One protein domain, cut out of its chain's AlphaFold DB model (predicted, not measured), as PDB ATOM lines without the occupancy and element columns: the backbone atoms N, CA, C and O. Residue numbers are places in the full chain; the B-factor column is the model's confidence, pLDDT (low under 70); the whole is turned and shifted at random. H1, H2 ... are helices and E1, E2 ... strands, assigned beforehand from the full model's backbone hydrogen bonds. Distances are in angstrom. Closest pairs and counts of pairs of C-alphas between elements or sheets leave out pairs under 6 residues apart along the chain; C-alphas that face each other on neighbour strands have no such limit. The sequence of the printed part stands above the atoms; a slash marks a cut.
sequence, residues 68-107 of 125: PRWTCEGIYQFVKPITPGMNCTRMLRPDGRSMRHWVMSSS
ATOM      1  N   PRO A  68     235.572 261.804 243.436       89.38
ATOM      2  CA  PRO A  68     234.218 261.806 242.906       89.38
ATOM      3  C   PRO A  68     233.273 262.710 243.708       89.38
ATOM      4  O   PRO A  68     233.277 262.706 244.942       89.38
ATOM      5  N   ARG A  69     232.414 263.454 243.000       87.44
ATOM      6  CA  ARG A  69     231.495 264.436 243.603       87.44
ATOM      7  C   ARG A  69     230.620 263.830 244.704       87.44
ATOM      8  O   ARG A  69     230.509 264.419 245.773       87.44
ATOM      9  N   TRP A  70     230.090 262.628 244.472       88.56
ATOM     10  CA  TRP A  70     229.230 261.914 245.422       88.56
ATOM     11  C   TRP A  70     229.924 261.634 246.762       88.56
ATOM     12  O   TRP A  70     229.290 261.676 247.814       88.56
ATOM     13  N   THR A  71     231.240 261.393 246.754       90.19
ATOM     14  CA  THR A  71     232.014 261.175 247.982       90.19
ATOM     15  C   THR A  71     232.048 262.453 248.813       90.19
ATOM     16  O   THR A  71     231.817 262.425 250.019       90.19
ATOM     17  N   CYS A  72     232.273 263.593 248.159       89.94
ATOM     18  CA  CYS A  72     232.224 264.895 248.808       89.94
ATOM     19  C   CYS A  72     230.831 265.278 249.293       89.94
ATOM     20  O   CYS A  72     230.708 265.822 250.386       89.94
ATOM     21  N   GLU A  73     229.790 264.992 248.514       90.94
ATOM     22  CA  GLU A  73     228.408 265.235 248.929       90.94
ATOM     23  C   GLU A  73     228.088 264.507 250.230       90.94
ATOM     24  O   GLU A  73     227.558 265.125 251.146       90.94
ATOM     25  N   GLY A  74     228.501 263.242 250.361       88.88
ATOM     26  CA  GLY A  74     228.329 262.489 251.602       88.88
ATOM     27  C   GLY A  74     229.085 263.088 252.795       88.88
ATOM     28  O   GLY A  74     228.556 263.122 253.905       88.88
ATOM     29  N   ILE A  75     230.306 263.594 252.584       88.88
ATOM     30  CA  ILE A  75     231.136 264.182 253.652       88.88
ATOM     31  C   ILE A  75     230.596 265.547 254.097       88.88
ATOM     32  O   ILE A  75     230.530 265.832 255.291       88.88
ATOM     33  N   TYR A  76     230.215 266.397 253.143       89.38
ATOM     34  CA  TYR A  76     229.841 267.789 253.392       89.38
ATOM     35  C   TYR A  76     228.328 268.020 253.496       89.38
ATOM     36  O   TYR A  76     227.917 269.169 253.669       89.38
ATOM     37  N   GLN A  77     227.506 266.962 253.468       87.88
ATOM     38  CA  GLN A  77     226.034 267.034 253.486       87.88
ATOM     39  C   GLN A  77     225.450 267.960 254.569       87.88
ATOM     40  O   GLN A  77     224.444 268.620 254.327       87.88
ATOM     41  N   PHE A  78     226.090 268.050 255.741       88.19
ATOM     42  CA  PHE A  78     225.619 268.861 256.873       88.19
ATOM     43  C   PHE A  78     226.344 270.204 257.032       88.19
ATOM     44  O   PHE A  78     226.024 270.964 257.941       88.19
ATOM     45  N   VAL A  79     227.339 270.490 256.189       89.50
ATOM     46  CA  VAL A  79     228.182 271.691 256.303       89.50
ATOM     47  C   VAL A  79     227.913 272.645 255.149       89.50
ATOM     48  O   VAL A  79     227.659 273.828 255.367       89.50
ATOM     49  N   LYS A  80     227.989 272.147 253.911       85.44
ATOM     50  CA  LYS A  80     227.824 272.964 252.710       85.44
ATOM     51  C   LYS A  80     227.415 272.090 251.521       85.44
ATOM     52  O   LYS A  80     228.090 271.095 251.256       85.44
ATOM     53  N   PRO A  81     226.377 272.476 250.757       87.88
ATOM     54  CA  PRO A  81     226.009 271.747 249.554       87.88
ATOM     55  C   PRO A  81     227.119 271.849 248.498       87.88
ATOM     56  O   PRO A  81     227.591 272.942 248.174       87.88
ATOM     57  N   ILE A  82     227.512 270.703 247.940       90.88
ATOM     58  CA  ILE A  82     228.423 270.627 246.793       90.88
ATOM     59  C   ILE A  82     227.602 270.867 245.529       90.88
ATOM     60  O   ILE A  82     226.702 270.090 245.215       90.88
ATOM     61  N   THR A  83     227.898 271.934 244.791       88.81
ATOM     62  CA  THR A  83     227.175 272.268 243.552       88.81
ATOM     63  C   THR A  83     227.802 271.580 242.331       88.81
ATOM     64  O   THR A  83     228.957 271.152 242.398       88.81
ATOM     65  N   PRO A  84     227.090 271.472 241.192       84.56
ATOM     66  CA  PRO A  84     227.648 270.894 239.962       84.56
ATOM     67  C   PRO A  84     228.888 271.620 239.412       84.56
ATOM     68  O   PRO A  84     229.646 271.026 238.658       84.56
ATOM     69  N   GLY A  85     229.107 272.886 239.787       86.38
ATOM     70  CA  GLY A  85     230.283 273.668 239.388       86.38
ATOM     71  C   GLY A  85     231.516 273.472 240.277       86.38
ATOM     72  O   GLY A  85     232.521 274.151 240.072       86.38
ATOM     73  N   MET A  86     231.443 272.591 241.281       89.81
ATOM     74  CA  MET A  86     232.524 272.326 242.232       89.81
ATOM     75  C   MET A  86     233.161 270.961 241.979       89.81
ATOM     76  O   MET A  86     232.468 269.957 241.826       89.81
ATOM     77  N   ASN A  87     234.492 270.927 242.035       90.25
ATOM     78  CA  ASN A  87     235.275 269.698 242.019       90.25
ATOM     79  C   ASN A  87     235.956 269.492 243.368       90.25
ATOM     80  O   ASN A  87     236.318 270.445 244.062       90.25
ATOM     81  N   CYS A  88     236.142 268.229 243.725       90.94
ATOM     82  CA  CYS A  88     236.764 267.853 244.977       90.94
ATOM     83  C   CYS A  88     238.121 267.225 244.765       90.94
ATOM     84  O   CYS A  88     238.322 266.458 243.828       90.94
ATOM     85  N   THR A  89     239.025 267.503 245.694       92.56
ATOM     86  CA  THR A  89     240.361 266.926 245.698       92.56
ATOM     87  C   THR A  89     240.733 266.430 247.083       92.56
ATOM     88  O   THR A  89     240.279 266.963 248.102       92.56
ATOM     89  N   ARG A  90     241.583 265.412 247.127       87.62
ATOM     90  CA  ARG A  90     242.115 264.843 248.365       87.62
ATOM     91  C   ARG A  90     243.621 264.805 248.323       87.62
ATOM     92  O   ARG A  90     244.207 264.603 247.267       87.62
ATOM     93  N   MET A  91     244.242 264.961 249.480       81.12
ATOM     94  CA  MET A  91     245.693 264.919 249.557       81.12
ATOM     95  C   MET A  91     246.211 263.492 249.385       81.12
ATOM     96  O   MET A  91     245.837 262.587 250.144       81.12
ATOM     97  N   LEU A  92     247.099 263.324 248.408       67.94
ATOM     98  CA  LEU A  92     247.927 262.139 248.267       67.94
ATOM     99  C   LEU A  92     249.086 262.248 249.256       67.94
ATOM    100  O   LEU A  92     249.757 263.278 249.337       67.94
ATOM    101  N   ARG A  93     249.328 261.205 250.047       58.44
ATOM    102  CA  ARG A  93     250.602 261.104 250.762       58.44
ATOM    103  C   ARG A  93     251.714 260.714 249.784       58.44
ATOM    104  O   ARG A  93     251.436 260.035 248.797       58.44
ATOM    105  N   PRO A  94     252.979 261.035 250.102       55.56
ATOM    106  CA  PRO A  94     254.135 260.577 249.328       55.56
ATOM    107  C   PRO A  94     254.300 259.043 249.271       55.56
ATOM    108  O   PRO A  94     255.086 258.558 248.468       55.56
ATOM    109  N   ASP A  95     253.563 258.267 250.079       56.66
ATOM    110  CA  ASP A  95     253.488 256.797 250.012       56.66
ATOM    111  C   ASP A  95     252.278 256.277 249.199       56.66
ATOM    112  O   ASP A  95     251.962 255.089 249.251       56.66
ATOM    113  N   GLY A  96     251.560 257.161 248.496       50.97
ATOM    114  CA  GLY A  96     250.367 256.830 247.711       50.97
ATOM    115  C   GLY A  96     249.102 256.570 248.538       50.97
ATOM    116  O   GLY A  96     248.071 256.195 247.979       50.97
ATOM    117  N   ARG A  97     249.126 256.756 249.869       50.00
ATOM    118  CA  ARG A  97     247.942 256.545 250.724       50.00
ATOM    119  C   ARG A  97     247.150 257.838 250.933       50.00
ATOM    120  O   ARG A  97     247.702 258.904 251.180       50.00
ATOM    121  N   SER A  98     245.823 257.744 250.898       49.88
ATOM    122  CA  SER A  98     244.914 258.879 251.129       49.88
ATOM    123  C   SER A  98     245.062 259.446 252.550       49.88
ATOM    124  O   SER A  98     244.892 258.715 253.530       49.88
ATOM    125  N   MET A  99     245.299 260.756 252.695       45.53
ATOM    126  CA  MET A  99     245.069 261.446 253.976       45.53
ATOM    127  C   MET A  99     243.577 261.715 254.187       45.53
ATOM    128  O   MET A  99     242.829 261.906 253.233       45.53
ATOM    129  N   ARG A 100     243.143 261.759 255.453       47.09
ATOM    130  CA  ARG A 100     241.742 262.011 255.854       47.09
ATOM    131  C   ARG A 100     241.320 263.490 255.755       47.09
ATOM    132  O   ARG A 100     240.246 263.837 256.232       47.09
ATOM    133  N   HIS A 101     242.159 264.356 255.183       43.88
ATOM    134  CA  HIS A 101     241.911 265.794 255.073       43.88
ATOM    135  C   HIS A 101     241.630 266.167 253.614       43.88
ATOM    136  O   HIS A 101     242.476 265.980 252.738       43.88
ATOM    137  N   TRP A 102     240.422 266.672 253.374       46.12
ATOM    138  CA  TRP A 102     239.905 267.060 252.064       46.12
ATOM    139  C   TRP A 102     240.107 268.562 251.860       46.12
ATOM    140  O   TRP A 102     239.839 269.353 252.767       46.12
ATOM    141  N   VAL A 103     240.587 268.951 250.679       46.59
ATOM    142  CA  VAL A 103     240.737 270.357 250.286       46.59
ATOM    143  C   VAL A 103     239.709 270.628 249.193       46.59
ATOM    144  O   VAL A 103     239.739 270.003 248.132       46.59
ATOM    145  N   MET A 104     238.766 271.529 249.467       39.56
ATOM    146  CA  MET A 104     237.773 271.975 248.489       39.56
ATOM    147  C   MET A 104     238.304 273.197 247.740       39.56
ATOM    148  O   MET A 104     238.616 274.206 248.367       39.56
ATOM    149  N   SER A 105     238.330 273.142 246.408       39.44
ATOM    150  CA  SER A 105     238.454 274.341 245.578       39.44
ATOM    151  C   SER A 105     237.042 274.820 245.227       39.44
ATOM    152  O   SER A 105     236.305 274.132 244.521       39.44
ATOM    153  N   SER A 106     236.607 275.944 245.803       35.16
ATOM    154  CA  SER A 106     235.325 276.576 245.457       35.16
ATOM    155  C   SER A 106     235.556 277.600 244.348       35.16
ATOM    156  O   SER A 106     236.314 278.544 244.534       35.16
ATOM    157  N   SER A 107     234.872 277.430 243.220       40.88
ATOM    158  CA  SER A 107     235.012 278.252 242.010       40.88
ATOM    159  C   SER A 107     234.389 279.655 242.095       40.88
ATOM    160  O   SER A 107     234.476 280.396 241.125       40.88
TER     161      SER A 107
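AT A GLANCE: This is residues 68 to 107 of the 125 residues of an uncharacterized protein of Actinomadura rudentiformis (UniProt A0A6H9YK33). Picture a long two-stranded hairpin, E1 and E2, with one short helix, H1, near the end of the hairpin away from its turn and nearer to E1 than to E2. The hairpin's turn, residues 93 to 97, lies at one end of the long axis, and the loop from H1 to E1, residues 77 to 86, goes round the other; E2 is not straight but bends by 74 degrees at residue 101. The printed part has 40 residues with one named helix and two named strands, in the order H1, E1, E2; the sheet has the order E1 - E2 and is antiparallel, and the class is mixed, helices and strands. The whole is only just loose, close to compact, with a radius of gyration of the C-alphas of 10.9 A, and its outline is elongated, with spans of 31 by 20 by 14 A.

HOW THE PARTS SIT: Begin with H1, residues 69 to 76, where you will find every O i to N i+4 pair within hydrogen-bond range. Go on to E1, residues 87 to 92: its closest C-alpha pair with H1 is that of Arg 69 and Cys 88, 6.4 A apart, and their centres are 11.5 A apart. Then look at E2, residues 98 to 105, which is apart from H1. E1 and E2 form a hairpin, antiparallel, with 146 degrees between their N-to-C directions. Look for C-alphas 90 and 102, which face each other at 4.8 A. Across this pair, N 99 and O 91 are 3.2 A apart and N 103 and O 89 are 3.3 A apart, both within hydrogen-bond range.

IN THESE COORDINATES: Find C-alpha 69 at (231.495, 264.436, 243.603); from there H1 runs to residue 76, 10.5 A from first to last C-alpha. Next find C-alpha 87 at (235.275, 269.698, 242.019), where E1 begins; it runs 16.0 A to C-alpha 92. E2 begins at residue 98 and runs 17.7 A to C-alpha 105 at (238.454, 274.341, 245.578).

THE WHOLE: The two C-alphas farthest apart are those of Pro 81 and Asp 95, 31.3 A, while those of Pro 68 and Ser 107, the first and last printed, are 16.5 A apart. The printed part has no cut. The link from H1 to E1 is short, with 10 residues, and the link from E1 to E2 is tight, with 5. Read the B-factor column for confidence: the mean pLDDT of the printed part is 72.5, and residues 92 to 107 are under 70; the mean for E2 is 45.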